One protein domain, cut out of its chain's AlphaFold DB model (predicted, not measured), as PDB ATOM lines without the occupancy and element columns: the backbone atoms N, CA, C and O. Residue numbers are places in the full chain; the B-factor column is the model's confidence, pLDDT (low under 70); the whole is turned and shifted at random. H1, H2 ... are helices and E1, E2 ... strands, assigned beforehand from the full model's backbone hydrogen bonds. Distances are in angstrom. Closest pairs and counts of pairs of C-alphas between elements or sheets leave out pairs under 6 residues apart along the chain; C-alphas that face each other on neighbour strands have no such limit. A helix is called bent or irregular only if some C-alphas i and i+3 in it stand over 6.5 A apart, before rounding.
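What this domain is: This is residues 69 to 109 and 117 to 249 of the 257 residues of an uncharacterized protein of Laetiporus sulphureus 93-53 (UniProt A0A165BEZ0). One strongly twisted sheet folds back on itself into a flattened, nearly closed barrel: E1, E3 and E8 make one wall, E4, E9 and E11 the other, E5 and E6 join the walls along one side, and the run E1 to E2 joins them along the other, E1 paired with E3 and E2 with E11. H1 covers part of the outside at E8, H3 lies beyond one end of the barrel, and residues 132 to 141 stick out as a free loop. The printed part has 174 residues with 11 named strands and 3 named helices; along the chain H1 comes after E5, H2 after E8 and H3 after E11, the sheet is branched and mixed, with both parallel and antiparallel neighbour pairs, and the class is mostly strand. The whole is compact, with a radius of gyration of the C-alphas of 17.9 A and spans of 57 by 42 by 30 A.

Where its parts are: The longest strands are E3, residues 94 to 105, 35.0 A, and E9, residues 210 to 221, 36.1 A. E8, residues 191 to 201, measures 31.8 A, and E4, residues 119 to 129, 28.5 A. E1, residues 73 to 79, begins at C-alpha 73 (267.157, 156.604, 190.861). The other strands are E2, 83 to 87; E5, 147 to 154; E6, 170 to 172; E7, 177 to 179; E10, 229 to 232; and E11, 236 to 243. The helices are H1, 157 to 163; H2, 202 to 205; and H3, 245 to 249, ending at C-alpha 249 (284.982, 192.315, 219.855).

How they stand to each other: E8 has E3 on one side, antiparallel with N 97 to O 198 at 2.8 A, and E6 and E7 on the other, with N 171 to O 197 at 3.0 A and N 177 to O 193 at 2.9 A. E1 is antiparallel to E3, with N 76 to O 102 at 2.9 A. E9 has E4 on one side, with N 125 to O 216 at 2.8 A, and E10 and E11 on the other, with N 219 to O 231 at 2.9 A and N 213 to O 238 at 2.8 A. E2 is parallel to E11, with N 86 to O 241 at 2.8 A. E5 bends by 64 degrees at residue 151; it pairs with E4, N 126 to O 148 at 2.9 A, and with E6, N 170 to O 149 at 3.0 A. The closest C-alphas of E3 and E9, Ile 101 and Ala 217, are 7.8 A apart. E4 and E5, E7 and E8, and E9 and E10 are hairpins. E5, H1 and E6 form a strand-helix-strand unit, two parallel neighbour strands with a helix between, and its crossover is right-handed. H1 is on the sheet at a height of 8.4 A, only just over E8 with 3 of its C-alphas, and runs along the strands at 21 degrees to E8 on the local plane; it is irregular, C-alphas 158 and 161 being 7.3 A apart. H2 is on the sheet, over none of its strands, and H3 is not on it. H3 has its O i to N i+4 pair within hydrogen-bond range, H1 has 1 of 3 and 2 of 4 O i to N i+3 pairs, and H2 is too short for an i+4 pair.

The domain as a whole: The two C-alphas farthest apart, Glu 225 and Met 249, are 63.1 A from each other. Residues 110 to 116 are not printed, and C-alphas 109 and 117 are 12.6 A apart across this cut. The links E4 to E5 and E7 to E8 are long. Mean pLDDT of the printed part is 90.1; residues 69 to 70, 131 to 140 and 224 to 227 are under 70.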
ATOM      1  N   ARG A  69     262.610 153.984 183.544       61.59
ATOM      2  CA  ARG A  69     263.966 153.662 184.023       61.59
ATOM      3  C   ARG A  69     264.769 154.900 184.418       61.59
ATOM      4  O   ARG A  69     265.459 154.850 185.428       61.59
ATOM      5  N   LEU A  70     264.616 156.011 183.692       65.62
ATOM      6  CA  LEU A  70     265.206 157.313 184.040       65.62
ATOM      7  C   LEU A  70     264.704 157.864 185.385       65.62
ATOM      8  O   LEU A  70     265.313 158.773 185.930       65.62
ATOM      9  N   ARG A  71     263.597 157.330 185.915       79.56
ATOM     10  CA  ARG A  71     263.011 157.733 187.200       79.56
ATOM     11  C   ARG A  71     263.285 156.752 188.335       79.56
ATOM     12  O   ARG A  71     262.743 156.939 189.416       79.56
ATOM     13  N   ARG A  72     264.062 155.688 188.099       90.44
ATOM     14  CA  ARG A  72     264.338 154.705 189.153       90.44
ATOM     15  C   ARG A  72     265.201 155.303 190.257       90.44
ATOM     16  O   ARG A  72     264.919 155.054 191.421       90.44
ATOM     17  N   TYR A  73     266.219 156.066 189.892       92.69
ATOM     18  CA  TYR A  73     267.157 156.604 190.861       92.69
ATOM     19  C   TYR A  73     266.909 158.093 191.059       92.69
ATOM     20  O   TYR A  73     266.860 158.835 190.077       92.69
ATOM     21  N   ASP A  74     266.756 158.502 192.313       93.50
ATOM     22  CA  ASP A  74     266.764 159.909 192.703       93.50
ATOM     23  C   ASP A  74     268.151 160.274 193.229       93.50
ATOM     24  O   ASP A  74     268.790 159.472 193.909       93.50
ATOM     25  N   MET A  75     268.646 161.455 192.875       94.56
ATOM     26  CA  MET A  75     270.011 161.876 193.176       94.56
ATOM     27  C   MET A  75     269.998 163.213 193.898       94.56
ATOM     28  O   MET A  75     269.529 164.225 193.378       94.56
ATOM     29  N   THR A  76     270.608 163.239 195.077       96.12
ATOM     30  CA  THR A  76     270.697 164.437 195.909       96.12
ATOM     31  C   THR A  76     272.115 164.641 196.430       96.12
ATOM     32  O   THR A  76     272.917 163.711 196.509       96.12
ATOM     33  N   ILE A  77     272.438 165.893 196.755       96.69
ATOM     34  CA  ILE A  77     273.647 166.241 197.503       96.69
ATOM     35  C   ILE A  77     273.210 166.590 198.921       96.69
ATOM     36  O   ILE A  77     272.402 167.499 199.119       96.69
ATOM     37  N   ALA A  78     273.764 165.879 199.895       96.56
ATOM     38  CA  ALA A  78     273.576 166.108 201.315       96.56
ATOM     39  C   ALA A  78     274.835 166.800 201.878       96.56
ATOM     40  O   ALA A  78     275.849 166.141 202.121       96.56
ATOM     41  N   PRO A  79     274.828 168.135 202.032       96.00
ATOM     42  CA  PRO A  79     275.932 168.846 202.668       96.00
ATOM     43  C   PRO A  79     275.985 168.519 204.164       96.00
ATOM     44  O   PRO A  79     274.932 168.452 204.798       96.00
ATOM     45  N   LYS A  80     277.183 168.410 204.759       94.50
ATOM     46  CA  LYS A  80     277.296 168.293 206.229       94.50
ATOM     47  C   LYS A  80     276.740 169.536 206.927       94.50
ATOM     48  O   LYS A  80     276.086 169.455 207.957       94.50
ATOM     49  N   CYS A  81     277.019 170.698 206.345       94.12
ATOM     50  CA  CYS A  81     276.570 172.006 206.800       94.12
ATOM     51  C   CYS A  81     276.366 172.919 205.584       94.12
ATOM     52  O   CYS A  81     277.195 172.965 204.672       94.12
ATOM     53  N   LYS A  82     275.231 173.628 205.557       95.31
ATOM     54  CA  LYS A  82     274.910 174.613 204.506       95.31
ATOM     55  C   LYS A  82     275.426 176.010 204.829       95.31
ATOM     56  O   LYS A  82     275.596 176.801 203.913       95.31
ATOM     57  N   HIS A  83     275.644 176.304 206.104       96.75
ATOM     58  CA  HIS A  83     276.209 177.557 206.584       96.75
ATOM     59  C   HIS A  83     277.364 177.224 207.517       96.75
ATOM     60  O   HIS A  83     277.226 176.358 208.383       96.75
ATOM     61  N   ILE A  84     278.513 177.838 207.261       96.50
ATOM     62  CA  ILE A  84     279.751 177.617 207.998       96.50
ATOM     63  C   ILE A  84     280.302 178.963 208.416       96.50
ATOM     64  O   ILE A  84     280.490 179.840 207.578       96.50
ATOM     65  N   GLU A  85     280.627 179.072 209.692       96.25
ATOM     66  CA  GLU A  85     281.311 180.217 210.267       96.25
ATOM     67  C   GLU A  85     282.723 179.792 210.660       96.25
ATOM     68  O   GLU A  85     282.932 178.824 211.396       96.25
ATOM     69  N   MET A  86     283.710 180.507 210.141       94.75
ATOM     70  CA  MET A  86     285.123 180.244 210.352       94.75
ATOM     71  C   MET A  86     285.750 181.431 211.058       94.75
ATOM     72  O   MET A  86     285.765 182.536 210.525       94.75
ATOM     73  N   TRP A  87     286.307 181.195 212.237       94.81
ATOM     74  CA  TRP A  87     286.899 182.246 213.055       94.81
ATOM     75  C   TRP A  87     288.412 182.275 212.908       94.81
ATOM     76  O   TRP A  87     289.063 181.245 213.074       94.81
ATOM     77  N   ASP A  88     288.954 183.460 212.624       92.38
ATOM     78  CA  ASP A  88     290.392 183.754 212.635       92.38
ATOM     79  C   ASP A  88     291.250 182.759 211.820       92.38
ATOM     80  O   ASP A  88     292.412 182.501 212.136       92.38
ATOM     81  N   ILE A  89     290.682 182.177 210.754       90.56
ATOM     82  CA  ILE A  89     291.420 181.259 209.878       90.56
ATOM     83  C   ILE A  89     292.434 182.043 209.043       90.56
ATOM     84  O   ILE A  89     292.122 183.104 208.500       90.56
ATOM     85  N   SER A  90     293.644 181.500 208.932       95.06
ATOM     86  CA  SER A  90     294.702 182.074 208.105       95.06
ATOM     87  C   SER A  90     294.389 181.950 206.607       95.06
ATOM     88  O   SER A  90     293.929 180.906 206.141       95.06
ATOM     89  N   LEU A  91     294.660 183.014 205.846       95.25
ATOM     90  CA  LEU A  91     294.321 183.124 204.419       95.25
ATOM     91  C   LEU A  91     295.158 182.203 203.511       95.25
ATOM     92  O   LEU A  91     294.765 181.936 202.380       95.25
ATOM     93  N   ASP A  92     296.289 181.693 204.002       96.31
ATOM     94  CA  ASP A  92     297.150 180.720 203.312       96.31
ATOM     95  C   ASP A  92     296.633 179.272 203.411       96.31
ATOM     96  O   ASP A  92     297.206 178.357 202.819       96.31
ATOM     97  N   ARG A  93     295.557 179.040 204.174       95.50
ATOM     98  CA  ARG A  93     294.983 177.710 204.386       95.50
ATOM     99  C   ARG A  93     293.906 177.384 203.364       95.50
ATOM    100  O   ARG A  93     293.346 178.245 202.691       95.50
ATOM    101  N   THR A  94     293.590 176.097 203.293       96.25
ATOM    102  CA  THR A  94     292.422 175.586 202.581       96.25
ATOM    103  C   THR A  94     291.518 174.883 203.573       96.25
ATOM    104  O   THR A  94     291.977 174.069 204.373       96.25
ATOM    105  N   TYR A  95     290.232 175.190 203.502       96.31
ATOM    106  CA  TYR A  95     289.201 174.463 204.218       96.31
ATOM    107  C   TYR A  95     288.644 173.344 203.331       96.31
ATOM    108  O   TYR A  95     288.278 173.585 202.183       96.31
ATOM    109  N   ALA A  96     288.579 172.117 203.847       97.44
ATOM    110  CA  ALA A  96     288.003 170.977 203.139       97.44
ATOM    111  C   ALA A  96     286.504 170.881 203.447       97.44
ATOM    112  O   ALA A  96     286.110 170.287 204.450       97.44
ATOM    113  N   TRP A  97     285.665 171.480 202.601       97.56
ATOM    114  CA  TRP A  97     284.219 171.466 202.790       97.56
ATOM    115  C   TRP A  97     283.642 170.066 202.534       97.56
ATOM    116  O   TRP A  97     283.767 169.568 201.414       97.56
ATOM    117  N   PRO A  98     282.996 169.427 203.524       97.50
ATOM    118  CA  PRO A  98     282.511 168.065 203.374       97.50
ATOM    119  C   PRO A  98     281.064 167.988 202.861       97.50
ATOM    120  O   PRO A  98     280.155 168.648 203.381       97.50
ATOM    121  N   GLY A  99     280.825 167.083 201.916       97.31
ATOM    122  CA  GLY A  99     279.500 166.753 201.398       97.31
ATOM    123  C   GLY A  99     279.343 165.267 201.087       97.31
ATOM    124  O   GLY A  99     280.299 164.494 201.117       97.31
ATOM    125  N   MET A 100     278.113 164.861 200.789       97.62
ATOM    126  CA  MET A 100     277.783 163.494 200.400       97.62
ATOM    127  C   MET A 100     276.853 163.500 199.190       97.62
ATOM    128  O   MET A 100     275.929 164.308 199.109       97.62
ATOM    129  N   ILE A 101     277.091 162.602 198.240       97.44
ATOM    130  CA  ILE A 101     276.141 162.298 197.169       97.44
ATOM    131  C   ILE A 101     275.318 161.101 197.613       97.44
ATOM    132  O   ILE A 101     275.881 160.087 198.019       97.44
ATOM    133  N   VAL A 102     273.998 161.219 197.506       96.62
ATOM    134  CA  VAL A 102     273.045 160.162 197.839       96.62
ATOM    135  C   VAL A 102     272.244 159.821 196.591       96.62
ATOM    136  O   VAL A 102     271.622 160.690 195.980       96.62
ATOM    137  N   ILE A 103     272.259 158.545 196.219       96.06
ATOM    138  CA  ILE A 103     271.484 157.989 195.111       96.06
ATOM    139  C   ILE A 103     270.477 157.009 195.698       96.06
ATOM    140  O   ILE A 103     270.861 155.919 196.114       96.06
ATOM    141  N   GLN A 104     269.201 157.374 195.722       95.38
ATOM    142  CA  GLN A 104     268.119 156.551 196.260       95.38
ATOM    143  C   GLN A 104     267.494 155.693 195.159       95.38
ATOM    144  O   GLN A 104     267.157 156.204 194.091       95.38
ATOM    145  N   ASP A 105     267.272 154.407 195.420       93.88
ATOM    146  CA  ASP A 105     266.478 153.538 194.553       93.88
ATOM    147  C   ASP A 105     264.993 153.624 194.929       93.88
ATOM    148  O   ASP A 105     264.549 153.175 195.991       93.88
ATOM    149  N   THR A 106     264.196 154.198 194.032       93.00
ATOM    150  CA  THR A 106     262.742 154.349 194.200       93.00
ATOM    151  C   THR A 106     261.966 153.067 193.898       93.00
ATOM    152  O   THR A 106     260.743 153.045 194.042       93.00
ATOM    153  N   GLN A 107     262.640 151.992 193.476       91.50
ATOM    154  CA  GLN A 107     262.009 150.707 193.187       91.50
ATOM    155  C   GLN A 107     262.478 149.628 194.168       91.50
ATOM    156  O   GLN A 107     263.670 149.537 194.448       91.50
ATOM    157  N   PRO A 108     261.570 148.770 194.673       89.44
ATOM    158  CA  PRO A 108     261.958 147.681 195.556       89.44
ATOM    159  C   PRO A 108     262.976 146.755 194.887       89.44
ATOM    160  O   PRO A 108     262.768 146.286 193.763       89.44
ATOM    161  N   CYS A 109     264.053 146.430 195.599       81.25
ATOM    162  CA  CYS A 109     264.967 145.384 195.172       81.25
ATOM    163  C   CYS A 109     264.377 144.022 195.566       81.25
ATOM    164  O   CYS A 109     264.358 143.652 196.735       81.25
ATOM    165  N   MET A 117     276.246 148.270 192.365       87.75
ATOM    166  CA  MET A 117     276.389 149.698 192.072       87.75
ATOM    167  C   MET A 117     275.984 150.028 190.626       87.75
ATOM    168  O   MET A 117     276.602 149.485 189.702       87.75
ATOM    169  N   PRO A 118     274.995 150.914 190.402       89.12
ATOM    170  CA  PRO A 118     274.595 151.323 189.058       89.12
ATOM    171  C   PRO A 118     275.411 152.512 188.519       89.12
ATOM    172  O   PRO A 118     275.143 152.960 187.406       89.12
ATOM    173  N   VAL A 119     276.370 153.037 189.289       92.31
ATOM    174  CA  VAL A 119     277.206 154.199 188.951       92.31
ATOM    175  C   VAL A 119     278.471 153.779 188.204       92.31
ATOM    176  O   VAL A 119     279.193 152.889 188.650       92.31
ATOM    177  N   LYS A 120     278.749 154.444 187.080       92.19
ATOM    178  CA  LYS A 120     280.007 154.321 186.329       92.19
ATOM    179  C   LYS A 120     280.983 155.444 186.649       92.19
ATOM    180  O   LYS A 120     282.178 155.197 186.718       92.19
ATOM    181  N   ASP A 121     280.462 156.662 186.760       93.88
ATOM    182  CA  ASP A 121     281.269 157.870 186.857       93.88
ATOM    183  C   ASP A 121     280.488 158.996 187.540       93.88
ATOM    184  O   ASP A 121     279.252 159.025 187.492       93.88
ATOM    185  N   VAL A 122     281.218 159.911 188.167       96.06
ATOM    186  CA  VAL A 122     280.688 161.031 188.938       96.06
ATOM    187  C   VAL A 122     281.509 162.286 188.667       96.06
ATOM    188  O   VAL A 122     282.717 162.326 188.866       96.06
ATOM    189  N   GLU A 123     280.822 163.331 188.229       97.50
ATOM    190  CA  GLU A 123     281.373 164.667 188.036       97.50
ATOM    191  C   GLU A 123     280.707 165.581 189.073       97.50
ATOM    192  O   GLU A 123     279.479 165.694 189.106       97.50
ATOM    193  N   ILE A 124     281.493 166.203 189.949       98.12
ATOM    194  CA  ILE A 124     281.030 167.207 190.914       98.12
ATOM    195  C   ILE A 124     281.571 168.551 190.458       98.12
ATOM    196  O   ILE A 124     282.759 168.668 190.172       98.12
ATOM    197  N   ASP A 125     280.702 169.553 190.428       98.00
ATOM    198  CA  ASP A 125     281.038 170.930 190.098       98.00
ATOM    199  C   ASP A 125     280.758 171.817 191.309       98.00
ATOM    200  O   ASP A 125     279.654 171.809 191.863       98.00
ATOM    201  N   TRP A 126     281.743 172.620 191.695       97.75
ATOM    202  CA  TRP A 126     281.643 173.626 192.745       97.75
ATOM    203  C   TRP A 126     282.046 174.983 192.194       97.75
ATOM    204  O   TRP A 126     283.066 175.109 191.519       97.75
ATOM    205  N   ARG A 127     281.277 176.025 192.504       96.75
ATOM    206  CA  ARG A 127     281.602 177.391 192.082       96.75
ATOM    207  C   ARG A 127     281.071 178.438 193.042       96.75
ATOM    208  O   ARG A 127     280.032 178.232 193.665       96.75
ATOM    209  N   THR A 128     281.739 179.582 193.107       95.50
ATOM    210  CA  THR A 128     281.199 180.789 193.736       95.50
ATOM    211  C   THR A 128     279.968 181.261 192.980       95.50
ATOM    212  O   THR A 128     279.957 181.289 191.747       95.50
ATOM    213  N   VAL A 129     278.948 181.669 193.722       92.25
ATOM    214  CA  VAL A 129     277.795 182.400 193.203       92.25
ATOM    215  C   VAL A 129     277.952 183.832 193.674       92.25
ATOM    216  O   VAL A 129     278.085 184.081 194.873       92.25
ATOM    217  N   GLU A 130     277.992 184.783 192.744       81.06
ATOM    218  CA  GLU A 130     278.092 186.179 193.140       81.06
ATOM    219  C   GLU A 130     276.797 186.573 193.861       81.06
ATOM    220  O   GLU A 130     275.718 186.576 193.274       81.06
ATOM    221  N   GLY A 131     276.899 186.898 195.152       63.25
ATOM    222  CA  GLY A 131     275.773 187.315 195.993       63.25
ATOM    223  C   GLY A 131     275.223 188.698 195.643       63.25
ATOM    224  O   GLY A 131     274.621 189.352 196.496       63.25
ATOM    225  N   ARG A 132     275.439 189.193 194.416       57.03
ATOM    226  CA  ARG A 132     274.767 190.409 193.980       57.03
ATOM    227  C   ARG A 132     273.283 190.082 193.894       57.03
ATOM    228  O   ARG A 132     272.814 189.480 192.939       57.03
ATOM    229  N   TYR A 133     272.532 190.580 194.870       48.69
ATOM    230  CA  TYR A 133     271.078 190.753 194.841       48.69
ATOM    231  C   TYR A 133     270.586 191.618 193.660       48.69
ATOM    232  O   TYR A 133     269.458 192.109 193.667       48.69
ATOM    233  N   THR A 134     271.414 191.868 192.645       44.12
ATOM    234  CA  THR A 134     270.977 192.528 191.429       44.12
ATOM    235  C   THR A 134     270.125 191.542 190.659       44.12
ATOM    236  O   THR A 134     270.615 190.554 190.127       44.12
ATOM    237  N   LEU A 135     268.840 191.869 190.598       48.53
ATOM    238  CA  LEU A 135     267.768 191.327 189.761       48.53
ATOM    239  C   LEU A 135     268.080 191.329 188.244       48.53
ATOM    240  O   LEU A 135     267.167 191.355 187.424       48.53
ATOM    241  N   ALA A 136     269.350 191.339 187.849       46.31
ATOM    242  CA  ALA A 136     269.789 191.246 186.476       46.31
ATOM    243  C   ALA A 136     269.906 189.766 186.114       46.31
ATOM    244  O   ALA A 136     270.891 189.089 186.404       46.31
ATOM    245  N   LEU A 137     268.822 189.278 185.519       50.53
ATOM    246  CA  LEU A 137     268.840 188.139 184.621       50.53
ATOM    247  C   LEU A 137     270.086 188.184 183.709       50.53
ATOM    248  O   LEU A 137     270.400 189.222 183.138       50.53
ATOM    249  N   GLU A 138     270.703 187.017 183.522       49.84
ATOM    250  CA  GLU A 138     271.317 186.607 182.247       49.84
ATOM    251  C   GLU A 138     272.730 187.069 181.857       49.84
ATOM    252  O   GLU A 138     273.118 186.793 180.727       49.84
ATOM    253  N   ASP A 139     273.577 187.594 182.748       55.47
ATOM    254  CA  ASP A 139     275.019 187.658 182.421       55.47
ATOM    255  C   ASP A 139     275.699 186.301 182.693       55.47
ATOM    256  O   ASP A 139     276.429 186.097 183.663       55.47
ATOM    257  N   ALA A 140     275.403 185.328 181.825       63.34
ATOM    258  CA  ALA A 140     276.013 183.995 181.829       63.34
ATOM    259  C   ALA A 140     277.525 184.013 181.518       63.34
ATOM    260  O   ALA A 140     278.183 182.979 181.646       63.34
ATOM    261  N   ASP A 141     278.065 185.174 181.141       79.19
ATOM    262  CA  ASP A 141     279.428 185.329 180.640       79.19
ATOM    263  C   ASP A 141     280.448 185.731 181.712       79.19
ATOM    264  O   ASP A 141     281.652 185.703 181.446       79.19
ATOM    265  N   VAL A 142     280.020 186.074 182.934       81.44
ATOM    266  CA  VAL A 142     280.969 186.387 184.012       81.44
ATOM    267  C   VAL A 142     281.490 185.078 184.618       81.44
ATOM    268  O   VAL A 142     280.716 184.332 185.228       81.44
ATOM    269  N   PRO A 143     282.793 184.764 184.478       88.81
ATOM    270  CA  PRO A 143     283.353 183.567 185.083       88.81
ATOM    271  C   PRO A 143     283.278 183.669 186.615       88.81
ATOM    272  O   PRO A 143     283.471 184.753 187.171       88.81
ATOM    273  N   PRO A 144     283.012 182.555 187.320       92.38
ATOM    274  CA  PRO A 144     283.030 182.557 188.777       92.38
ATOM    275  C   PRO A 144     284.435 182.909 189.288       92.38
ATOM    276  O   PRO A 144     285.428 182.464 188.716       92.38
ATOM    277  N   GLU A 145     284.512 183.662 190.391       93.88
ATOM    278  CA  GLU A 145     285.787 184.013 191.041       93.88
ATOM    279  C   GLU A 145     286.550 182.759 191.486       93.88
ATOM    280  O   GLU A 145     287.776 182.703 191.415       93.88
ATOM    281  N   TYR A 146     285.813 181.717 191.876       95.56
ATOM    282  CA  TYR A 146     286.374 180.403 192.133       95.56
ATOM    283  C   TYR A 146     285.460 179.300 191.612       95.56
ATOM    284  O   TYR A 146     284.251 179.304 191.855       95.56
ATOM    285  N   ALA A 147     286.048 178.321 190.931       96.56
ATOM    286  CA  ALA A 147     285.388 177.079 190.571       96.56
ATOM    287  C   ALA A 147     286.374 175.915 190.637       96.56
ATOM    288  O   ALA A 147     287.545 176.061 190.292       96.56
ATOM    289  N   CYS A 148     285.886 174.754 191.055       97.19
ATOM    290  CA  CYS A 148     286.625 173.505 190.989       97.19
ATOM    291  C   CYS A 148     285.682 172.359 190.623       97.19
ATOM    292  O   CYS A 148     284.463 172.444 190.791       97.19
ATOM    293  N   ARG A 149     286.263 171.290 190.087       97.69
ATOM    294  CA  ARG A 149     285.549 170.091 189.659       97.69
ATOM    295  C   ARG A 149     286.276 168.845 190.138       97.69
ATOM    296  O   ARG A 149     287.422 168.929 190.579       97.69
ATOM    297  N   THR A 150     285.627 167.695 190.056       95.94
ATOM    298  CA  THR A 150     286.287 166.407 190.306       95.94
ATOM    299  C   THR A 150     287.286 166.097 189.192       95.94
ATOM    300  O   THR A 150     286.917 166.105 188.019       95.94
ATOM    301  N   GLU A 151     288.531 165.780 189.551       93.19
ATOM    302  CA  GLU A 151     289.575 165.352 188.598       93.19
ATOM    303  C   GLU A 151     290.031 163.900 188.829       93.19
ATOM    304  O   GLU A 151     291.064 163.460 188.334       93.19
ATOM    305  N   GLY A 152     289.233 163.130 189.577       90.25
ATOM    306  CA  GLY A 152     289.488 161.719 189.877       90.25
ATOM    307  C   GLY A 152     290.326 161.474 191.135       90.25
ATOM    308  O   GLY A 152     290.649 160.325 191.426       90.25
ATOM    309  N   ALA A 153     290.653 162.521 191.899       93.81
ATOM    310  CA  ALA A 153     291.297 162.373 193.198       93.81
ATOM    311  C   ALA A 153     290.372 161.629 194.179       93.81
ATOM    312  O   ALA A 153     289.225 162.028 194.418       93.81
ATOM    313  N   ALA A 154     290.884 160.542 194.752       96.69
ATOM    314  CA  ALA A 154     290.192 159.748 195.756       96.69
ATOM    315  C   ALA A 154     291.081 159.596 196.992       96.69
ATOM    316  O   ALA A 154     292.202 159.094 196.899       96.69
ATOM    317  N   LEU A 155     290.574 160.029 198.142       96.44
ATOM    318  CA  LEU A 155     291.290 160.023 199.411       96.44
ATOM    319  C   LEU A 155     290.371 159.476 200.511       96.44
ATOM    320  O   LEU A 155     289.205 159.873 200.590       96.44
ATOM    321  N   PRO A 156     290.856 158.566 201.375       96.19
ATOM    322  CA  PRO A 156     290.133 158.195 202.585       96.19
ATOM    323  C   PRO A 156     289.896 159.421 203.478       96.19
ATOM    324  O   PRO A 156     290.771 160.275 203.591       96.19
ATOM    325  N   GLU A 157     288.760 159.471 204.184       94.81
ATOM    326  CA  GLU A 157     288.381 160.610 205.047       94.81
ATOM    327  C   GLU A 157     289.493 161.023 206.029       94.81
ATOM    328  O   GLU A 157     289.784 162.207 206.196       94.81
ATOM    329  N   LYS A 158     290.169 160.037 206.628       95.31
ATOM    330  CA  LYS A 158     291.278 160.239 207.576       95.31
ATOM    331  C   LYS A 158     292.494 160.966 206.985       95.31
ATOM    332  O   LYS A 158     293.261 161.558 207.737       95.31
ATOM    333  N   ASP A 159     292.662 160.919 205.666       96.69
ATOM    334  CA  ASP A 159     293.828 161.453 204.966       96.69
ATOM    335  C   ASP A 159     293.528 162.822 204.329       96.69
ATOM    336  O   ASP A 159     294.434 163.496 203.850       96.69
ATOM    337  N   ILE A 160     292.272 163.289 204.355       95.38
ATOM    338  CA  ILE A 160     291.860 164.545 203.707       95.38
ATOM    339  C   ILE A 160     292.631 165.748 204.251       95.38
ATOM    340  O   ILE A 160     293.123 166.566 203.483       95.38
ATOM    341  N   VAL A 161     292.781 165.856 205.571       92.19
ATOM    342  CA  VAL A 161     293.434 167.022 206.193       92.19
ATOM    343  C   VAL A 161     294.923 167.102 205.839       92.19
ATOM    344  O   VAL A 161     295.468 168.200 205.738       92.19
ATOM    345  N   SER A 162     295.589 165.960 205.667       94.25
ATOM    346  CA  SER A 162     297.031 165.893 205.419       94.25
ATOM    347  C   SER A 162     297.398 165.828 203.936       94.25
ATOM    348  O   SER A 162     298.499 166.249 203.584       94.25
ATOM    349  N   ALA A 163     296.514 165.305 203.083       94.62
ATOM    350  CA  ALA A 163     296.827 164.981 201.692       94.62
ATOM    351  C   ALA A 163     295.983 165.731 200.652       94.62
ATOM    352  O   ALA A 163     296.297 165.637 199.467       94.62
ATOM    353  N   MET A 164     294.929 166.459 201.044       95.25
ATOM    354  CA  MET A 164     294.125 167.206 200.072       95.25
ATOM    355  C   MET A 164     294.926 168.374 199.489       95.25
ATOM    356  O   MET A 164     295.305 169.308 200.197       95.25
ATOM    357  N   ASP A 165     295.120 168.338 198.175       93.62
ATOM    358  CA  ASP A 165     295.733 169.407 197.396       93.62
ATOM    359  C   ASP A 165     294.638 170.179 196.633       93.62
ATOM    360  O   ASP A 165     293.944 169.584 195.803       93.62
ATOM    361  N   PRO A 166     294.472 171.498 196.862       92.75
ATOM    362  CA  PRO A 166     293.487 172.311 196.148       92.75
ATOM    363  C   PRO A 166     293.623 172.260 194.623       92.75
ATOM    364  O   PRO A 166     292.635 172.444 193.914       92.75
ATOM    365  N   THR A 167     294.832 172.015 194.109       93.50
ATOM    366  CA  THR A 167     295.097 171.959 192.666       93.50
ATOM    367  C   THR A 167     294.539 170.703 192.001       93.50
ATOM    368  O   THR A 167     294.342 170.705 190.791       93.50
ATOM    369  N   GLN A 168     294.223 169.664 192.781       94.88
ATOM    370  CA  GLN A 168     293.597 168.424 192.306       94.88
ATOM    371  C   GLN A 168     292.060 168.496 192.291       94.88
ATOM    372  O   GLN A 168     291.384 167.531 191.925       94.88
ATOM    373  N   GLY A 169     291.491 169.633 192.703       96.44
ATOM    374  CA  GLY A 169     290.053 169.855 192.729       96.44
ATOM    375  C   GLY A 169     289.338 169.053 193.819       96.44
ATOM    376  O   GLY A 169     289.819 168.903 194.941       96.44
ATOM    377  N   ILE A 170     288.127 168.593 193.506       98.06
ATOM    378  CA  ILE A 170     287.249 167.929 194.479       98.06
ATOM    379  C   ILE A 170     287.722 166.491 194.704       98.06
ATOM    380  O   ILE A 170     287.781 165.701 193.759       98.06
ATOM    381  N   CYS A 171     287.991 166.145 195.963       98.00
ATOM    382  CA  CYS A 171     288.369 164.796 196.377       98.00
ATOM    383  C   CYS A 171     287.131 163.973 196.743       98.00
ATOM    384  O   CYS A 171     286.194 164.485 197.352       98.00
ATOM    385  N   THR A 172     287.131 162.686 196.412       97.94
ATOM    386  CA  THR A 172     286.048 161.743 196.750       97.94
ATOM    387  C   THR A 172     286.541 160.645 197.682       97.94
ATOM    388  O   THR A 172     287.737 160.371 197.758       97.94
ATOM    389  N   GLU A 173     285.632 160.008 198.412       96.62
ATOM    390  CA  GLU A 173     285.956 158.788 199.150       96.62
ATOM    391  C   GLU A 173     286.197 157.633 198.160       96.62
ATOM    392  O   GLU A 173     285.522 157.568 197.127       96.62
ATOM    393  N   PRO A 174     287.149 156.712 198.423       93.38
ATOM    394  CA  PRO A 174     287.418 155.589 197.533       93.38
ATOM    395  C   PRO A 174     286.266 154.578 197.562       93.38
ATOM    396  O   PRO A 174     286.295 153.576 198.276       93.38
ATOM    397  N   GLY A 175     285.264 154.830 196.727       94.56
ATOM    398  CA  GLY A 175     284.135 153.946 196.503       94.56
ATOM    399  C   GLY A 175     282.831 154.455 197.099       94.56
ATOM    400  O   GLY A 175     282.719 155.557 197.626       94.56
ATOM    401  N   TRP A 176     281.819 153.613 196.962       96.06
ATOM    402  CA  TRP A 176     280.463 153.906 197.385       96.06
ATOM    403  C   TRP A 176     280.018 152.893 198.432       96.06
ATOM    404  O   TRP A 176     280.284 151.695 198.300       96.06
ATOM    405  N   SER A 177     279.244 153.365 199.397       95.56
ATOM    406  CA  SER A 177     278.628 152.538 200.430       95.56
ATOM    407  C   SER A 177     277.151 152.322 200.111       95.56
ATOM    408  O   SER A 177     276.458 153.252 199.703       95.56
ATOM    409  N   TYR A 178     276.662 151.092 200.269       95.50
ATOM    410  CA  TYR A 178     275.234 150.794 200.143       95.50
ATOM    411  C   TYR A 178     274.547 150.918 201.501       95.50
ATOM    412  O   TYR A 178     275.036 150.392 202.498       95.50
ATOM    413  N   VAL A 179     273.396 151.577 201.506       94.62
ATOM    414  CA  VAL A 179     272.514 151.756 202.655       94.62
ATOM    415  C   VAL A 179     271.211 151.020 202.355       94.62
ATOM    416  O   VAL A 179     270.552 151.297 201.350       94.62
ATOM    417  N   GLY A 180     270.849 150.054 203.198       92.88
ATOM    418  CA  GLY A 180     269.662 149.226 202.989       92.88
ATOM    419  C   GLY A 180     268.338 149.999 203.120       92.88
ATOM    420  O   GLY A 180     268.300 151.069 203.732       92.88
ATOM    421  N   PRO A 181     267.234 149.482 202.551       94.12
ATOM    422  CA  PRO A 181     265.913 150.123 202.602       94.12
ATOM    423  C   PRO A 181     265.329 150.250 204.021       94.12
ATOM    424  O   PRO A 181     264.370 150.991 204.224       94.12
ATOM    425  N   GLU A 182     265.879 149.531 204.999       92.38
ATOM    426  CA  GLU A 182     265.536 149.638 206.418       92.38
ATOM    427  C   GLU A 182     265.947 150.976 207.048       92.38
ATOM    428  O   GLU A 182     265.411 151.348 208.093       92.38
ATOM    429  N   PHE A 183     266.868 151.713 206.419       89.69
ATOM    430  CA  PHE A 183     267.322 153.004 206.917       89.69
ATOM    431  C   PHE A 183     266.428 154.149 206.414       89.69
ATOM    432  O   PHE A 183     266.120 154.224 205.216       89.69
ATOM    433  N   PRO A 184     266.028 155.086 207.296       89.12
ATOM    434  CA  PRO A 184     265.277 156.270 206.898       89.12
ATOM    435  C   PRO A 184     265.988 157.044 205.787       89.12
ATOM    436  O   PRO A 184     267.183 157.316 205.862       89.12
ATOM    437  N   GLY A 185     265.245 157.388 204.736       86.31
ATOM    438  CA  GLY A 185     265.796 158.124 203.604       86.31
ATOM    439  C   GLY A 185     266.597 157.282 202.605       86.31
ATOM    440  O   GLY A 185     267.016 157.817 201.590       86.31
ATOM    441  N   ALA A 186     266.773 155.971 202.777       89.94
ATOM    442  CA  ALA A 186     267.436 155.170 201.742       89.94
ATOM    443  C   ALA A 186     266.546 154.956 200.493       89.94
ATOM    444  O   ALA A 186     267.043 154.781 199.387       89.94
ATOM    445  N   GLY A 187     265.221 155.026 200.644       90.56
ATOM    446  CA  GLY A 187     264.269 154.655 199.591       90.56
ATOM    447  C   GLY A 187     263.946 153.158 199.612       90.56
ATOM    448  O   GLY A 187     264.569 152.374 200.324       90.56
ATOM    449  N   VAL A 188     262.933 152.738 198.851       93.00
ATOM    450  CA  VAL A 188     262.393 151.364 198.924       93.00
ATOM    451  C   VAL A 188     263.339 150.286 198.377       93.00
ATOM    452  O   VAL A 188     263.167 149.114 198.702       93.00
ATOM    453  N   GLY A 189     264.320 150.651 197.548       93.06
ATOM    454  CA  GLY A 189     265.387 149.756 197.086       93.06
ATOM    455  C   GLY A 189     266.728 149.956 197.800       93.06
ATOM    456  O   GLY A 189     267.710 149.303 197.439       93.06
ATOM    457  N   GLY A 190     266.776 150.831 198.808       94.75
ATOM    458  CA  GLY A 190     268.008 151.302 199.436       94.75
ATOM    459  C   GLY A 190     268.688 152.424 198.646       94.75
ATOM    460  O   GLY A 190     268.200 152.853 197.600       94.75
ATOM    461  N   ALA A 191     269.826 152.893 199.149       95.56
ATOM    462  CA  ALA A 191     270.591 153.991 198.573       95.56
ATOM    463  C   ALA A 191     272.074 153.649 198.430       95.56
ATOM    464  O   ALA A 191     272.608 152.791 199.127       95.56
ATOM    465  N   TRP A 192     272.761 154.378 197.558       96.69
ATOM    466  CA  TRP A 192     274.216 154.414 197.508       96.69
ATOM    467  C   TRP A 192     274.708 155.798 197.883       96.69
ATOM    468  O   TRP A 192     274.179 156.804 197.408       96.69
ATOM    469  N   VAL A 193     275.731 155.834 198.729       96.94
ATOM    470  CA  VAL A 193     276.313 157.065 199.247       96.94
ATOM    471  C   VAL A 193     277.805 157.130 198.960       96.94
ATOM    472  O   VAL A 193     278.497 156.112 199.010       96.94
ATOM    473  N   MET A 194     278.296 158.326 198.660       97.38
ATOM    474  CA  MET A 194     279.721 158.607 198.491       97.38
ATOM    475  C   MET A 194     280.031 159.975 199.090       97.38
ATOM    476  O   MET A 194     279.381 160.967 198.744       97.38
ATOM    477  N   LYS A 195     281.012 160.029 199.994       97.75
ATOM    478  CA  LYS A 195     281.497 161.288 200.561       97.75
ATOM    479  C   LYS A 195     282.435 161.992 199.584       97.75
ATOM    480  O   LYS A 195     283.099 161.359 198.761       97.75
ATOM    481  N   PHE A 196     282.488 163.310 199.683       98.19
ATOM    482  CA  PHE A 196     283.424 164.137 198.937       98.19
ATOM    483  C   PHE A 196     283.816 165.380 199.736       98.19
ATOM    484  O   PHE A 196     283.101 165.811 200.644       98.19
ATOM    485  N   TRP A 197     284.955 165.964 199.374       98.31
ATOM    486  CA  TRP A 197     285.521 167.148 200.001       98.31
ATOM    487  C   TRP A 197     285.922 168.158 198.941       98.31
ATOM    488  O   TRP A 197     286.660 167.850 198.004       98.31
ATOM    489  N   VAL A 198     285.416 169.374 199.095       98.12
ATOM    490  CA  VAL A 198     285.713 170.487 198.204       98.12
ATOM    491  C   VAL A 198     286.795 171.352 198.848       98.12
ATOM    492  O   VAL A 198     286.584 171.840 199.962       98.12
ATOM    493  N   PRO A 199     287.923 171.605 198.169       97.94
ATOM    494  CA  PRO A 199     288.878 172.593 198.636       97.94
ATOM    495  C   PRO A 199     288.268 173.991 198.526       97.94
ATOM    496  O   PRO A 199     287.850 174.418 197.452       97.94
ATOM    497  N   VAL A 200     288.223 174.722 199.634       97.25
ATOM    498  CA  VAL A 200     287.850 176.139 199.679       97.25
ATOM    499  C   VAL A 200     289.090 176.919 200.114       97.25
ATOM    500  O   VAL A 200     289.458 176.852 201.289       97.25
ATOM    501  N   PRO A 201     289.779 177.618 199.196       96.81
ATOM    502  CA  PRO A 201     290.927 178.450 199.544       96.81
ATOM    503  C   PRO A 201     290.505 179.621 200.436       96.81
ATOM    504  O   PRO A 201     289.543 180.328 200.133       96.81
ATOM    505  N   MET A 202     291.229 179.850 201.535       96.44
ATOM    506  CA  MET A 202     290.905 180.937 202.469       96.44
ATOM    507  C   MET A 202     291.299 182.310 201.933       96.44
ATOM    508  O   MET A 202     290.728 183.312 202.353       96.44
ATOM    509  N   SER A 203     292.172 182.361 200.928       96.31
ATOM    510  CA  SER A 203     292.511 183.580 200.193       96.31
ATOM    511  C   SER A 203     291.297 184.255 199.542       96.31
ATOM    512  O   SER A 203     291.302 185.473 199.388       96.31
ATOM    513  N   LEU A 204     290.215 183.516 199.257       95.00
ATOM    514  CA  LEU A 204     288.948 184.093 198.779       95.00
ATOM    515  C   LEU A 204     288.357 185.112 199.771       95.00
ATOM    516  O   LEU A 204     287.641 186.031 199.377       95.00
ATOM    517  N   PHE A 205     288.665 184.979 201.061       94.88
ATOM    518  CA  PHE A 205     288.130 185.809 202.142       94.88
ATOM    519  C   PHE A 205     289.050 186.977 202.525       94.88
ATOM    520  O   PHE A 205     288.837 187.648 203.538       94.88
ATOM    521  N   GLU A 206     290.087 187.257 201.730       93.94
ATOM    522  CA  GLU A 206     291.002 188.370 202.003       93.94
ATOM    523  C   GLU A 206     290.238 189.705 202.084       93.94
ATOM    524  O   GLU A 206     290.425 190.477 203.032       93.94
ATOM    525  N   TRP A 207     289.297 189.907 201.153       91.19
ATOM    526  CA  TRP A 207     288.545 191.155 200.965       91.19
ATOM    527  C   TRP A 207     287.040 191.036 201.224       91.19
ATOM    528  O   TRP A 207     286.327 192.038 201.159       91.19
ATOM    529  N   ARG A 208     286.541 189.827 201.503       91.12
ATOM    530  CA  ARG A 208     285.117 189.557 201.737       91.12
ATOM    531  C   ARG A 208     284.951 188.654 202.947       91.12
ATOM    532  O   ARG A 208     285.675 187.680 203.098       91.12
ATOM    533  N   GLU A 209     283.972 188.968 203.784       91.62
ATOM    534  CA  GLU A 209     283.672 188.180 204.986       91.62
ATOM    535  C   GLU A 209     282.743 187.004 204.682       91.62
ATOM    536  O   GLU A 209     282.745 186.031 205.415       91.62
ATOM    537  N   CYS A 210     281.971 187.049 203.594       94.06
ATOM    538  CA  CYS A 210     281.006 186.009 203.252       94.06
ATOM    539  C   CYS A 210     281.088 185.654 201.769       94.06
ATOM    540  O   CYS A 210     281.199 186.533 200.907       94.06
ATOM    541  N   TRP A 211     280.991 184.358 201.486       95.00
ATOM    542  CA  TRP A 211     280.889 183.806 200.148       95.00
ATOM    543  C   TRP A 211     279.745 182.807 200.055       95.00
ATOM    544  O   TRP A 211     279.568 181.941 200.914       95.00
ATOM    545  N   GLN A 212     278.993 182.905 198.961       95.50
ATOM    546  CA  GLN A 212     278.040 181.881 198.566       95.50
ATOM    547  C   GLN A 212     278.651 181.012 197.479       95.50
ATOM    548  O   GLN A 212     279.278 181.489 196.532       95.50
ATOM    549  N   PHE A 213     278.425 179.719 197.610       96.44
ATOM    550  CA  PHE A 213     278.860 178.706 196.676       96.44
ATOM    551  C   PHE A 213     277.669 177.866 196.247       96.44
ATOM    552  O   PHE A 213     276.665 177.760 196.951       96.44
ATOM    553  N   GLN A 214     277.795 177.246 195.085       96.56
ATOM    554  CA  GLN A 214     276.841 176.280 194.581       96.56
ATOM    555  C   GLN A 214     277.576 175.012 194.189       96.56
ATOM    556  O   GLN A 214     278.545 175.062 193.430       96.56
ATOM    557  N   VAL A 215     277.053 173.888 194.663       97.62
ATOM    558  CA  VAL A 215     277.498 172.553 194.282       97.62
ATOM    559  C   VAL A 215     276.439 171.862 193.437       97.62
ATOM    560  O   VAL A 215     275.234 171.975 193.689       97.62
ATOM    561  N   ARG A 216     276.894 171.158 192.406       97.62
ATOM    562  CA  ARG A 216     276.094 170.272 191.561       97.62
ATOM    563  C   ARG A 216     276.868 168.988 191.346       97.62
ATOM    564  O   ARG A 216     278.093 168.984 191.383       97.62
ATOM    565  N   ALA A 217     276.153 167.910 191.091       97.62
ATOM    566  CA  ALA A 217     276.765 166.658 190.717       97.62
ATOM    567  C   ALA A 217     276.005 166.042 189.549       97.62
ATOM    568  O   ALA A 217     274.790 166.196 189.393       97.62
ATOM    569  N   LYS A 218     276.757 165.337 188.723       96.44
ATOM    570  CA  LYS A 218     276.302 164.624 187.549       96.44
ATOM    571  C   LYS A 218     276.839 163.208 187.651       96.44
ATOM    572  O   LYS A 218     278.038 163.001 187.785       96.44
ATOM    573  N   VAL A 219     275.951 162.228 187.587       94.94
ATOM    574  CA  VAL A 219     276.319 160.817 187.713       94.94
ATOM    575  C   VAL A 219     275.961 160.103 186.426       94.94
ATOM    576  O   VAL A 219     274.819 160.158 185.966       94.94
ATOM    577  N   ARG A 220     276.943 159.427 185.829       93.62
ATOM    578  CA  ARG A 220     276.705 158.515 184.712       93.62
ATOM    579  C   ARG A 220     276.377 157.147 185.280       93.62
ATOM    580  O   ARG A 220     277.192 156.521 185.957       93.62
ATOM    581  N   PHE A 221     275.191 156.668 184.962       91.75
ATOM    582  CA  PHE A 221     274.724 155.354 185.352       91.75
ATOM    583  C   PHE A 221     274.892 154.371 184.210       91.75
ATOM    584  O   PHE A 221     274.750 154.730 183.044       91.75
ATOM    585  N   GLY A 222     275.121 153.108 184.540       87.06
ATOM    586  CA  GLY A 222     275.000 152.032 183.578       87.06
ATOM    587  C   GLY A 222     275.480 150.695 184.110       87.06
ATOM    588  O   GLY A 222     276.189 150.601 185.106       87.06
ATOM    589  N   ASN A 223     275.093 149.640 183.405       77.44
ATOM    590  CA  ASN A 223     275.652 148.307 183.582       77.44
ATOM    591  C   ASN A 223     276.708 148.022 182.492       77.44
ATOM    592  O   ASN A 223     277.013 148.855 181.634       77.44
ATOM    593  N   TRP A 224     277.269 146.819 182.556       60.12
ATOM    594  CA  TRP A 224     278.277 146.278 181.642       60.12
ATOM    595  C   TRP A 224     277.681 145.933 180.268       60.12
ATOM    596  O   TRP A 224     278.415 145.889 179.290       60.12
ATOM    597  N   GLU A 225     276.359 145.744 180.175       68.00
ATOM    598  CA  GLU A 225     275.704 145.213 178.970       68.00
ATOM    599  C   GLU A 225     274.945 146.258 178.129       68.00
ATOM    600  O   GLU A 225     274.853 146.075 176.919       68.00
ATOM    601  N   ARG A 226     274.422 147.339 178.735       64.38
ATOM    602  CA  ARG A 226     273.912 148.612 178.162       64.38
ATOM    603  C   ARG A 226     272.823 149.236 179.043       64.38
ATOM    604  O   ARG A 226     271.750 148.668 179.230       64.38
ATOM    605  N   MET A 227     273.055 150.479 179.442       59.62
ATOM    606  CA  MET A 227     272.291 151.689 179.098       59.62
ATOM    607  C   MET A 227     272.938 152.809 179.910       59.62
ATOM    608  O   MET A 227     273.025 152.701 181.130       59.62
ATOM    609  N   GLU A 228     273.423 153.837 179.220       80.00
ATOM    610  CA  GLU A 228     274.076 154.992 179.826       80.00
ATOM    611  C   GLU A 228     273.057 156.108 179.943       80.00
ATOM    612  O   GLU A 228     272.552 156.609 178.940       80.00
ATOM    613  N   TRP A 229     272.707 156.459 181.170       87.75
ATOM    614  CA  TRP A 229     271.913 157.648 181.425       87.75
ATOM    615  C   TRP A 229     272.646 158.531 182.419       87.75
ATOM    616  O   TRP A 229     273.506 158.070 183.170       87.75
ATOM    617  N   VAL A 230     272.338 159.818 182.370       92.25
ATOM    618  CA  VAL A 230     272.994 160.824 183.194       92.25
ATOM    619  C   VAL A 230     271.966 161.378 184.162       92.25
ATOM    620  O   VAL A 230     270.964 161.957 183.739       92.25
ATOM    621  N   GLY A 231     272.200 161.160 185.450       92.38
ATOM    622  CA  GLY A 231     271.470 161.824 186.516       92.38
ATOM    623  C   GLY A 231     272.145 163.132 186.877       92.38
ATOM    624  O   GLY A 231     273.366 163.258 186.789       92.38
ATOM    625  N   HIS A 232     271.337 164.099 187.282       94.88
ATOM    626  CA  HIS A 232     271.797 165.392 187.761       94.88
ATOM    627  C   HIS A 232     271.192 165.629 189.133       94.88
ATOM    628  O   HIS A 232     269.985 165.448 189.308       94.88
ATOM    629  N   SER A 233     272.005 166.073 190.083       95.19
ATOM    630  CA  SER A 233     271.473 166.624 191.320       95.19
ATOM    631  C   SER A 233     270.830 167.987 191.054       95.19
ATOM    632  O   SER A 233     271.225 168.726 190.145       95.19
ATOM    633  N   GLY A 234     269.896 168.379 191.919       91.19
ATOM    634  CA  GLY A 234     269.582 169.796 192.083       91.19
ATOM    635  C   GLY A 234     270.818 170.587 192.551       91.19
ATOM    636  O   GLY A 234     271.745 169.998 193.123       91.19
ATOM    637  N   PRO A 235     270.865 171.910 192.316       95.06
ATOM    638  CA  PRO A 235     271.895 172.755 192.901       95.06
ATOM    639  C   PRO A 235     271.705 172.858 194.415       95.06
ATOM    640  O   PRO A 235     270.593 173.088 194.892       95.06
ATOM    641  N   VAL A 236     272.797 172.749 195.167       95.56
ATOM    642  CA  VAL A 236     272.812 173.031 196.605       95.56
ATOM    643  C   VAL A 236     273.662 174.267 196.842       95.56
ATOM    644  O   VAL A 236     274.819 174.315 196.433       95.56
ATOM    645  N   ASN A 237     273.072 175.272 197.485       95.62
ATOM    646  CA  ASN A 237     273.779 176.490 197.855       95.62
ATOM    647  C   ASN A 237     274.373 176.337 199.259       95.62
ATOM    648  O   ASN A 237     273.727 175.789 200.157       95.62
ATOM    649  N   VAL A 238     275.590 176.839 199.424       96.38
ATOM    650  CA  VAL A 238     276.361 176.806 200.664       96.38
ATOM    651  C   VAL A 238     276.869 178.211 200.942       96.38
ATOM    652  O   VAL A 238     277.361 178.879 200.038       96.38
ATOM    653  N   MET A 239     276.754 178.654 202.184       96.44
ATOM    654  CA  MET A 239     277.284 179.920 202.661       96.44
ATOM    655  C   MET A 239     278.468 179.651 203.580       96.44
ATOM    656  O   MET A 239     278.394 178.806 204.474       96.44
ATOM    657  N   VAL A 240     279.561 180.361 203.355       96.50
ATOM    658  CA  VAL A 240     280.749 180.288 204.198       96.50
ATOM    659  C   VAL A 240     281.113 181.704 204.599       96.50
ATOM    660  O   VAL A 240     281.182 182.589 203.747       96.50
ATOM    661  N   GLU A 241     281.340 181.902 205.886       95.44
ATOM    662  CA  GLU A 241     281.665 183.183 206.492       95.44
ATOM    663  C   GLU A 241     283.008 183.094 207.214       95.44
ATOM    664  O   GLU A 241     283.295 182.117 207.905       95.44
ATOM    665  N   HIS A 242     283.840 184.116 207.041       93.75
ATOM    666  CA  HIS A 242     285.106 184.307 207.732       93.75
ATOM    667  C   HIS A 242     284.967 185.468 208.712       93.75
ATOM    668  O   HIS A 242     284.982 186.638 208.327       93.75
ATOM    669  N   LEU A 243     284.830 185.122 209.987       92.69
ATOM    670  CA  LEU A 243     284.654 186.053 211.089       92.69
ATOM    671  C   LEU A 243     286.013 186.347 211.734       92.69
ATOM    672  O   LEU A 243     286.840 185.453 211.940       92.69
ATOM    673  N   ARG A 244     286.267 187.623 212.042       88.12
ATOM    674  CA  ARG A 244     287.527 188.087 212.645       88.12
ATOM    675  C   ARG A 244     287.242 188.700 214.007       88.12
ATOM    676  O   ARG A 244     286.591 189.745 214.093       88.12
ATOM    677  N   ARG A 245     287.779 188.105 215.076       85.50
ATOM    678  CA  ARG A 245     287.507 188.543 216.459       85.50
ATOM    679  C   ARG A 245     287.848 190.008 216.708       85.50
ATOM    680  O   ARG A 245     287.124 190.690 217.428       85.50
ATOM    681  N   GLU A 246     288.923 190.507 216.099       80.31
ATOM    682  CA  GLU A 246     289.347 191.906 216.234       80.31
ATOM    683  C   GLU A 246     288.285 192.902 215.752       80.31
ATOM    684  O   GLU A 246     288.152 193.987 216.320       80.31
ATOM    685  N   ARG A 247     287.504 192.543 214.724       75.56
ATOM    686  CA  ARG A 247     286.433 193.402 214.209       75.56
ATOM    687  C   ARG A 247     285.205 193.363 215.105       75.56
ATOM    688  O   ARG A 247     284.649 194.417 215.403       75.56
ATOM    689  N   GLU A 248     284.815 192.177 215.557       74.75
ATOM    690  CA  GLU A 248     283.561 191.999 216.296       74.75
ATOM    691  C   GLU A 248     283.664 192.373 217.776       74.75
ATOM    692  O   GLU A 248     282.754 192.985 218.332       74.75
ATOM    693  N   MET A 249     284.789 192.059 218.423       75.44
ATOM    694  CA  MET A 249     284.982 192.315 219.855       75.44
ATOM    695  C   MET A 249     285.770 193.601 220.146       75.44
ATOM    696  O   MET A 249     285.818 194.056 221.290       75.44
TER     697      MET A 249